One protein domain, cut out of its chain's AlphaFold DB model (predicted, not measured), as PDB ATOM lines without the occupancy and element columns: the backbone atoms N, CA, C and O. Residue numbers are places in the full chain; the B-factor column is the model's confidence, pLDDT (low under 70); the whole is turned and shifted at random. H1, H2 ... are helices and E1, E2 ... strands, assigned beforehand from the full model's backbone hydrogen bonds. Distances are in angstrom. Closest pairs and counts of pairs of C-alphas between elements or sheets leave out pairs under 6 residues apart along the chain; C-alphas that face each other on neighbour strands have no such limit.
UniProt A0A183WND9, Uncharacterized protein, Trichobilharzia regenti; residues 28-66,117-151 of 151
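AT A GLANCE: This is residues 28 to 66 and 117 to 151 of the 151 residues of an uncharacterized protein of Trichobilharzia regenti (UniProt A0A183WND9). A long hairpin of two antiparallel strands, E1 and E2, has two helices, H2 then H3, strung out beside it, with residues 137 to 145 of H3 nearest, while H1 sticks out at one end. The printed part has 74 residues, in the order E1, E2, H1, H2, H3, mixed in class. It is only just loose, close to extended, with a radius of gyration of the C-alphas of 16.9 A, a rod spanning 51 by 24 by 19 A.

IN THESE COORDINATES: E1, residues 29 to 38, begins at C-alpha (42.850, 24.218, -37.183) and is 27.5 A long. E2, 41 to 54, is 33.9 A. H1 is 58 to 66, 12.7 A; H2 118 to 135, 25.9 A; H3 137 to 148, 16.8 A, ending at C-alpha (25.109, 27.756, -67.480).

HOW THE PARTS SIT: E1 and E2 are antiparallel at 159 degrees, with N 30 and O 53 2.8 A apart. The closest C-alphas of E2 and H3, Val 48 and Gly 138, are 6.0 A apart. H2 and H3 are close but not clearly touching, Thr 133 and Asn 139 having the closest C-alphas at 6.7 A. Every O i to N i+4 pair is within hydrogen-bond range in H3, 4 of 5 in H1, 12 of 14 in H2.

THE WHOLE: Residues 67 to 116 are not printed, a gap of 24.2 A between C-alphas 66 and 117. Residues 59 to 66 and 140 to 151 have pLDDT under 70.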
ATOM      1  N   ASP A  28      43.930  22.694 -32.693       81.19
ATOM      2  CA  ASP A  28      43.736  22.225 -34.061       81.19
ATOM      3  C   ASP A  28      42.981  23.256 -34.906       81.19
ATOM      4  O   ASP A  28      42.016  23.905 -34.475       81.19
ATOM      5  N   LEU A  29      43.443  23.388 -36.149       84.62
ATOM      6  CA  LEU A  29      42.850  24.218 -37.183       84.62
ATOM      7  C   LEU A  29      42.352  23.316 -38.309       84.62
ATOM      8  O   LEU A  29      43.141  22.738 -39.053       84.62
ATOM      9  N   LEU A  30      41.036  23.250 -38.464       86.75
ATOM     10  CA  LEU A  30      40.380  22.575 -39.573       86.75
ATOM     11  C   LEU A  30      40.047  23.614 -40.643       86.75
ATOM     12  O   LEU A  30      39.417  24.631 -40.346       86.75
ATOM     13  N   SER A  31      40.474  23.366 -41.880       89.75
ATOM     14  CA  SER A  31      40.225  24.252 -43.019       89.75
ATOM     15  C   SER A  31      39.351  23.552 -44.055       89.75
ATOM     16  O   SER A  31      39.604  22.401 -44.401       89.75
ATOM     17  N   LEU A  32      38.336  24.250 -44.556       90.06
ATOM     18  CA  LEU A  32      37.526  23.853 -45.701       90.06
ATOM     19  C   LEU A  32      37.698  24.903 -46.798       90.06
ATOM     20  O   LEU A  32      37.301  26.057 -46.635       90.06
ATOM     21  N   GLU A  33      38.280  24.491 -47.918       90.94
ATOM     22  CA  GLU A  33      38.538  25.361 -49.062       90.94
ATOM     23  C   GLU A  33      37.503  25.114 -50.157       90.94
ATOM     24  O   GLU A  33      37.282  23.983 -50.587       90.94
ATOM     25  N   ILE A  34      36.874  26.188 -50.625       89.00
ATOM     26  CA  ILE A  34      35.988  26.171 -51.784       89.00
ATOM     27  C   ILE A  34      36.796  26.685 -52.968       89.00
ATOM     28  O   ILE A  34      37.174  27.857 -53.014       89.00
ATOM     29  N   ILE A  35      37.051  25.800 -53.925       90.06
ATOM     30  CA  ILE A  35      37.806  26.085 -55.145       90.06
ATOM     31  C   ILE A  35      36.888  26.027 -56.366       90.06
ATOM     32  O   ILE A  35      35.954  25.230 -56.422       90.06
ATOM     33  N   ALA A  36      37.158  26.868 -57.358       86.62
ATOM     34  CA  ALA A  36      36.446  26.880 -58.628       86.62
ATOM     35  C   ALA A  36      37.427  26.954 -59.798       86.62
ATOM     36  O   ALA A  36      38.517  27.515 -59.685       86.62
ATOM     37  N   HIS A  37      37.022  26.415 -60.945       85.62
ATOM     38  CA  HIS A  37      37.778  26.577 -62.181       85.62
ATOM     39  C   HIS A  37      37.732  28.031 -62.650       85.62
ATOM     40  O   HIS A  37      36.690  28.689 -62.600       85.62
ATOM     41  N   TRP A  38      38.860  28.527 -63.149       83.38
ATOM     42  CA  TRP A  38      38.916  29.840 -63.764       83.38
ATOM     43  C   TRP A  38      38.104  29.838 -65.071       83.38
ATOM     44  O   TRP A  38      38.339  28.981 -65.926       83.38
ATOM     45  N   PRO A  39      37.190  30.803 -65.301       77.31
ATOM     46  CA  PRO A  39      36.265  30.753 -66.440       77.31
ATOM     47  C   PRO A  39      36.927  30.683 -67.821       77.31
ATOM     48  O   PRO A  39      36.320  30.211 -68.777       77.31
ATOM     49  N   ARG A  40      38.157  31.195 -67.948       78.44
ATOM     50  CA  ARG A  40      38.895  31.238 -69.221       78.44
ATOM     51  C   ARG A  40      39.905  30.108 -69.384       78.44
ATOM     52  O   ARG A  40      40.332  29.849 -70.502       78.44
ATOM     53  N   GLU A  41      40.279  29.458 -68.289       84.19
ATOM     54  CA  GLU A  41      41.309  28.424 -68.263       84.19
ATOM     55  C   GLU A  41      40.854  27.323 -67.302       84.19
ATOM     56  O   GLU A  41      41.171  27.368 -66.115       84.19
ATOM     57  N   PRO A  42      40.107  26.317 -67.795       77.75
ATOM     58  CA  PRO A  42      39.525  25.268 -66.956       77.75
ATOM     59  C   PRO A  42      40.553  24.407 -66.214       77.75
ATOM     60  O   PRO A  42      40.183  23.624 -65.359       77.75
ATOM     61  N   GLN A  43      41.838  24.508 -66.556       83.50
ATOM     62  CA  GLN A  43      42.923  23.804 -65.868       83.50
ATOM     63  C   GLN A  43      43.472  24.608 -64.680       83.50
ATOM     64  O   GLN A  43      44.193  24.062 -63.849       83.50
ATOM     65  N   MET A  44      43.135  25.899 -64.591       86.50
ATOM     66  CA  MET A  44      43.560  26.779 -63.513       86.50
ATOM     67  C   MET A  44      42.471  26.839 -62.441       86.50
ATOM     68  O   MET A  44      41.331  27.217 -62.709       86.50
ATOM     69  N   LEU A  45      42.831  26.462 -61.216       88.06
ATOM     70  CA  LEU A  45      41.949  26.512 -60.052       88.06
ATOM     71  C   LEU A  45      42.144  27.832 -59.303       88.06
ATOM     72  O   LEU A  45      43.268  28.298 -59.122       88.06
ATOM     73  N   MET A  46      41.044  28.422 -58.848       88.31
ATOM     74  CA  MET A  46      41.012  29.621 -58.019       88.31
ATOM     75  C   MET A  46      40.330  29.304 -56.689       88.31
ATOM     76  O   MET A  46      39.234  28.745 -56.667       88.31
ATOM     77  N   VAL A  47      40.952  29.720 -55.586       90.12
ATOM     78  CA  VAL A  47      40.330  29.682 -54.257       90.12
ATOM     79  C   VAL A  47      39.265  30.772 -54.172       90.12
ATOM     80  O   VAL A  47      39.550  31.946 -54.398       90.12
ATOM     81  N   VAL A  48      38.037  30.371 -53.860       90.19
ATOM     82  CA  VAL A  48      36.872  31.253 -53.738       90.19
ATOM     83  C   VAL A  48      36.635  31.608 -52.276       90.19
ATOM     84  O   VAL A  48      36.445  32.778 -51.953       90.19
ATOM     85  N   GLU A  49      36.669  30.612 -51.389       90.50
ATOM     86  CA  GLU A  49      36.451  30.792 -49.952       90.50
ATOM     87  C   GLU A  49      37.308  29.826 -49.138       90.50
ATOM     88  O   GLU A  49      37.577  28.704 -49.565       90.50
ATOM     89  N   VAL A  50      37.696  30.258 -47.938       91.62
ATOM     90  CA  VAL A  50      38.388  29.426 -46.952       91.62
ATOM     91  C   VAL A  50      37.651  29.551 -45.626       91.62
ATOM     92  O   VAL A  50      37.552  30.639 -45.057       91.62
ATOM     93  N   TRP A  51      37.140  28.431 -45.131       93.38
ATOM     94  CA  TRP A  51      36.458  28.322 -43.850       93.38
ATOM     95  C   TRP A  51      37.392  27.694 -42.831       93.38
ATOM     96  O   TRP A  51      37.879  26.588 -43.038       93.38
ATOM     97  N   GLN A  52      37.629  28.391 -41.724       91.62
ATOM     98  CA  GLN A  52      38.537  27.942 -40.675       91.62
ATOM     99  C   GLN A  52      37.780  27.682 -39.377       91.62
ATOM    100  O   GLN A  52      37.142  28.580 -38.827       91.62
ATOM    101  N   PHE A  53      37.905  26.465 -38.860       88.69
ATOM    102  CA  PHE A  53      37.372  26.054 -37.571       88.69
ATOM    103  C   PHE A  53      38.542  25.792 -36.630       88.69
ATOM    104  O   PHE A  53      39.389  24.945 -36.900       88.69
ATOM    105  N   ARG A  54      38.602  26.553 -35.539       86.19
ATOM    106  CA  ARG A  54      39.639  26.429 -34.513       86.19
ATOM    107  C   ARG A  54      39.037  25.816 -33.269       86.19
ATOM    108  O   ARG A  54      38.010  26.299 -32.791       86.19
ATOM    109  N   LEU A  55      39.695  24.799 -32.736       83.38
ATOM    110  CA  LEU A  55      39.409  24.302 -31.403       83.38
ATOM    111  C   LEU A  55      40.389  24.970 -30.440       83.38
ATOM    112  O   LEU A  55      41.587  24.805 -30.591       83.38
ATOM    113  N   ASP A  56      39.922  25.746 -29.470       79.56
ATOM    114  CA  ASP A  56      40.785  26.326 -28.430       79.56
ATOM    115  C   ASP A  56      40.043  26.297 -27.086       79.56
ATOM    116  O   ASP A  56      38.827  26.081 -27.036       79.56
ATOM    117  N   ILE A  57      40.771  26.507 -25.993       76.00
ATOM    118  CA  ILE A  57      40.184  26.704 -24.669       76.00
ATOM    119  C   ILE A  57      39.583  28.106 -24.555       76.00
ATOM    120  O   ILE A  57      40.052  29.066 -25.172       76.00
ATOM    121  N   ILE A  58      38.545  28.224 -23.726       71.06
ATOM    122  CA  ILE A  58      37.759  29.455 -23.542       71.06
ATOM    123  C   ILE A  58      38.668  30.651 -23.218       71.06
ATOM    124  O   ILE A  58      38.574  31.690 -23.867       71.06
ATOM    125  N   GLU A  59      39.607  30.467 -22.288       69.06
ATOM    126  CA  GLU A  59      40.542  31.499 -21.816       69.06
ATOM    127  C   GLU A  59      41.388  32.109 -22.948       69.06
ATOM    128  O   GLU A  59      41.678  33.307 -22.961       69.06
ATOM    129  N   ARG A  60      41.763  31.298 -23.944       65.56
ATOM    130  CA  ARG A  60      42.552  31.746 -25.101       65.56
ATOM    131  C   ARG A  60      41.695  32.286 -26.234       65.56
ATOM    132  O   ARG A  60      42.126  33.213 -26.925       65.56
ATOM    133  N   LEU A  61      40.479  31.768 -26.402       61.66
ATOM    134  CA  LEU A  61      39.523  32.303 -27.369       61.66
ATOM    135  C   LEU A  61      39.179  33.767 -27.044       61.66
ATOM    136  O   LEU A  61      39.125  34.608 -27.943       61.66
ATOM    137  N   GLU A  62      39.029  34.091 -25.758       62.75
ATOM    138  CA  GLU A  62      38.792  35.458 -25.283       62.75
ATOM    139  C   GLU A  62      40.002  36.379 -25.513       62.75
ATOM    140  O   GLU A  62      39.840  37.525 -25.935       62.75
ATOM    141  N   SER A  63      41.226  35.868 -25.332       56.78
ATOM    142  CA  SER A  63      42.464  36.614 -25.607       56.78
ATOM    143  C   SER A  63      42.613  36.981 -27.091       56.78
ATOM    144  O   SER A  63      42.984  38.108 -27.431       56.78
ATOM    145  N   CYS A  64      42.240  36.076 -28.002       51.72
ATOM    146  CA  CYS A  64      42.265  36.347 -29.442       51.72
ATOM    147  C   CYS A  64      41.244  37.428 -29.851       51.72
ATOM    148  O   CYS A  64      41.528  38.258 -30.716       51.72
ATOM    149  N   ASN A  65      40.089  37.477 -29.179       50.97
ATOM    150  CA  ASN A  65      39.073  38.504 -29.410       50.97
ATOM    151  C   ASN A  65      39.537  39.897 -28.929       50.97
ATOM    152  O   ASN A  65      39.336  40.896 -29.616       50.97
ATOM    153  N   ASN A  66      40.243  39.959 -27.796       48.44
ATOM    154  CA  ASN A  66      40.713  41.219 -27.201       48.44
ATOM    155  C   ASN A  66      41.919  41.837 -27.931       48.44
ATOM    156  O   ASN A  66      42.112  43.055 -27.903       48.44
ATOM    157  N   ARG A 117      26.086  23.546 -21.790       78.19
ATOM    158  CA  ARG A 117      25.067  23.308 -22.828       78.19
ATOM    159  C   ARG A 117      25.685  23.271 -24.232       78.19
ATOM    160  O   ARG A 117      25.148  23.848 -25.182       78.19
ATOM    161  N   LEU A 118      26.834  22.602 -24.362       79.12
ATOM    162  CA  LEU A 118      27.660  22.637 -25.572       79.12
ATOM    163  C   LEU A 118      26.863  22.261 -26.829       79.12
ATOM    164  O   LEU A 118      26.952  22.948 -27.841       79.12
ATOM    165  N   PHE A 119      26.026  21.225 -26.751       80.44
ATOM    166  CA  PHE A 119      25.207  20.778 -27.881       80.44
ATOM    167  C   PHE A 119      24.161  21.810 -28.334       80.44
ATOM    168  O   PHE A 119      23.878  21.907 -29.528       80.44
ATOM    169  N   GLU A 120      23.611  22.623 -27.426       84.88
ATOM    170  CA  GLU A 120      22.690  23.710 -27.794       84.88
ATOM    171  C   GLU A 120      23.430  24.822 -28.548       84.88
ATOM    172  O   GLU A 120      22.947  25.333 -29.566       84.88
ATOM    173  N   LYS A 121      24.634  25.167 -28.074       84.44
ATOM    174  CA  LYS A 121      25.512  26.146 -28.724       84.44
ATOM    175  C   LYS A 121      25.986  25.644 -30.086       84.44
ATOM    176  O   LYS A 121      25.886  26.393 -31.053       84.44
ATOM    177  N   LEU A 122      26.393  24.380 -30.194       85.31
ATOM    178  CA  LEU A 122      26.788  23.750 -31.456       85.31
ATOM    179  C   LEU A 122      25.623  23.708 -32.452       85.31
ATOM    180  O   LEU A 122      25.789  24.057 -33.618       85.31
ATOM    181  N   GLY A 123      24.416  23.370 -31.993       86.12
ATOM    182  CA  GLY A 123      23.217  23.409 -32.832       86.12
ATOM    183  C   GLY A 123      22.872  24.819 -33.322       86.12
ATOM    184  O   GLY A 123      22.388  24.985 -34.442       86.12
ATOM    185  N   THR A 124      23.133  25.846 -32.510       88.75
ATOM    186  CA  THR A 124      22.957  27.253 -32.907       88.75
ATOM    187  C   THR A 124      24.039  27.690 -33.891       88.75
ATOM    188  O   THR A 124      23.716  28.307 -34.902       88.75
ATOM    189  N   LEU A 125      25.297  27.308 -33.656       89.12
ATOM    190  CA  LEU A 125      26.413  27.551 -34.569       89.12
ATOM    191  C   LEU A 125      26.147  26.936 -35.947       89.12
ATOM    192  O   LEU A 125      26.292  27.619 -36.957       89.12
ATOM    193  N   LEU A 126      25.672  25.689 -35.991       90.19
ATOM    194  CA  LEU A 126      25.313  25.013 -37.237       90.19
ATOM    195  C   LEU A 126      24.226  25.778 -38.003       90.19
ATOM    196  O   LEU A 126      24.340  25.978 -39.211       90.19
ATOM    197  N   LYS A 127      23.194  26.273 -37.307       90.56
ATOM    198  CA  LYS A 127      22.172  27.134 -37.926       90.56
ATOM    199  C   LYS A 127      22.768  28.415 -38.495       90.56
ATOM    200  O   LYS A 127      22.421  28.783 -39.613       90.56
ATOM    201  N   SER A 128      23.653  29.072 -37.754       89.88
ATOM    202  CA  SER A 128      24.323  30.285 -38.219       89.88
ATOM    203  C   SER A 128      25.146  30.021 -39.478       89.88
ATOM    204  O   SER A 128      25.003  30.757 -40.449       89.88
ATOM    205  N   ILE A 129      25.927  28.937 -39.515       89.44
ATOM    206  CA  ILE A 129      26.714  28.549 -40.696       89.44
ATOM    207  C   ILE A 129      25.797  28.293 -41.901       89.44
ATOM    208  O   ILE A 129      26.055  28.817 -42.982       89.44
ATOM    209  N   MET A 130      24.681  27.577 -41.730       87.94
ATOM    210  CA  MET A 130      23.712  27.350 -42.817       87.94
ATOM    211  C   MET A 130      23.104  28.644 -43.378       87.94
ATOM    212  O   MET A 130      22.738  28.696 -44.549       87.94
ATOM    213  N   VAL A 131      22.952  29.686 -42.556       89.25
ATOM    214  CA  VAL A 131      22.455  30.987 -43.022       89.25
ATOM    215  C   VAL A 131      23.570  31.769 -43.715       89.25
ATOM    216  O   VAL A 131      23.364  32.263 -44.819       89.25
ATOM    217  N   VAL A 132      24.755  31.853 -43.106       88.81
ATOM    218  CA  VAL A 132      25.897  32.618 -43.637       88.81
ATOM    219  C   VAL A 132      26.374  32.058 -44.974       88.81
ATOM    220  O   VAL A 132      26.609  32.827 -45.901       88.81
ATOM    221  N   THR A 133      26.428  30.734 -45.121       87.06
ATOM    222  CA  THR A 133      26.792  30.071 -46.388       87.06
ATOM    223  C   THR A 133      25.900  30.474 -47.559       87.06
ATOM    224  O   THR A 133      26.352  30.406 -48.692       87.06
ATOM    225  N   ARG A 134      24.659  30.930 -47.332       85.50
ATOM    226  CA  ARG A 134      23.764  31.424 -48.398       85.50
ATOM    227  C   ARG A 134      24.009  32.880 -48.782       85.50
ATOM    228  O   ARG A 134      23.569  33.310 -49.842       85.50
ATOM    229  N   LEU A 135      24.649  33.646 -47.905       85.12
ATOM    230  CA  LEU A 135      24.929  35.067 -48.110       85.12
ATOM    231  C   LEU A 135      26.289  35.301 -48.773       85.12
ATOM    232  O   LEU A 135      26.565  36.411 -49.222       85.12
ATOM    233  N   LEU A 136      27.138  34.275 -48.810       84.06
ATOM    234  CA  LEU A 136      28.493  34.387 -49.316       84.06
ATOM    235  C   LEU A 136      28.563  34.234 -50.846       84.06
ATOM    236  O   LEU A 136      27.791  33.476 -51.446       84.06
ATOM    237  N   PRO A 137      29.483  34.967 -51.499       74.56
ATOM    238  CA  PRO A 137      29.567  35.036 -52.954       74.56
ATOM    239  C   PRO A 137      29.935  33.703 -53.617       74.56
ATOM    240  O   PRO A 137      29.563  33.490 -54.770       74.56
ATOM    241  N   GLY A 138      30.603  32.779 -52.926       74.81
ATOM    242  CA  GLY A 138      30.885  31.440 -53.440       74.81
ATOM    243  C   GLY A 138      29.619  30.625 -53.685       74.81
ATOM    244  O   GLY A 138      29.532  29.920 -54.690       74.81
ATOM    245  N   ASN A 139      28.591  30.795 -52.853       74.69
ATOM    246  CA  ASN A 139      27.295  30.151 -53.060       74.69
ATOM    247  C   ASN A 139      26.567  30.732 -54.281       74.69
ATOM    248  O   ASN A 139      26.100  29.987 -55.143       74.69
ATOM    249  N   LEU A 140      26.562  32.063 -54.417       66.00
ATOM    250  CA  LEU A 140      26.021  32.737 -55.602       66.00
ATOM    251  C   LEU A 140      26.723  32.259 -56.883       66.00
ATOM    252  O   LEU A 140      26.053  31.897 -57.848       66.00
ATOM    253  N   ASN A 141      28.056  32.179 -56.883       61.94
ATOM    254  CA  ASN A 141      28.819  31.677 -58.028       61.94
ATOM    255  C   ASN A 141      28.480  30.216 -58.365       61.94
ATOM    256  O   ASN A 141      28.344  29.888 -59.543       61.94
ATOM    257  N   CYS A 142      28.292  29.355 -57.362       64.75
ATOM    258  CA  CYS A 142      27.909  27.956 -57.563       64.75
ATOM    259  C   CYS A 142      26.562  27.821 -58.301       64.75
ATOM    260  O   CYS A 142      26.466  27.085 -59.286       64.75
ATOM    261  N   PHE A 143      25.548  28.600 -57.905       60.69
ATOM    262  CA  PHE A 143      24.239  28.597 -58.571       60.69
ATOM    263  C   PHE A 143      24.289  29.140 -60.005       60.69
ATOM    264  O   PHE A 143      23.649  28.581 -60.899       60.69
ATOM    265  N   TYR A 144      25.057  30.203 -60.254       57.75
ATOM    266  CA  TYR A 144      25.176  30.775 -61.598       57.75
ATOM    267  C   TYR A 144      25.923  29.845 -62.564       57.75
ATOM    268  O   TYR A 144      25.448  29.637 -63.680       57.75
ATOM    269  N   LEU A 145      27.030  29.228 -62.136       57.09
ATOM    270  CA  LEU A 145      27.793  28.281 -62.961       57.09
ATOM    271  C   LEU A 145      27.013  26.990 -63.254       57.09
ATOM    272  O   LEU A 145      27.043  26.509 -64.389       57.09
ATOM    273  N   GLY A 146      26.266  26.469 -62.274       53.12
ATOM    274  CA  GLY A 146      25.399  25.300 -62.466       53.12
ATOM    275  C   GLY A 146      24.268  25.544 -63.471       53.12
ATOM    276  O   GLY A 146      23.905  24.644 -64.221       53.12
ATOM    277  N   SER A 147      23.763  26.778 -63.553       47.66
ATOM    278  CA  SER A 147      22.710  27.159 -64.507       47.66
ATOM    279  C   SER A 147      23.222  27.252 -65.950       47.66
ATOM    280  O   SER A 147      22.488  26.954 -66.887       47.66
ATOM    281  N   THR A 148      24.485  27.640 -66.148       46.69
ATOM    282  CA  THR A 148      25.109  27.756 -67.480       46.69
ATOM    283  C   THR A 148      25.617  26.439 -68.068       46.69
ATOM    284  O   THR A 148      25.816  26.373 -69.273       46.69
ATOM    285  N   LEU A 149      25.823  25.397 -67.257       42.34
ATOM    286  CA  LEU A 149      26.255  24.068 -67.727       42.34
ATOM    287  C   LEU A 149      25.091  23.158 -68.168       42.34
ATOM    288  O   LEU A 149      25.329  22.059 -68.662       42.34
ATOM    289  N   LEU A 150      23.844  23.607 -67.988       41.75
ATOM    290  CA  LEU A 150      22.607  22.884 -68.321       41.75
ATOM    291  C   LEU A 150      21.855  23.463 -69.539       41.75
ATOM    292  O   LEU A 150      20.742  23.017 -69.822       41.75
ATOM    293  N   SER A 151      22.446  24.421 -70.263       36.72
ATOM    294  CA  SER A 151      21.927  24.958 -71.535       36.72
ATOM    295  C   SER A 151      22.884  24.688 -72.685       36.72
ATOM    296  O   SER A 151      22.369  24.696 -73.826       36.72
TER     297      SER A 151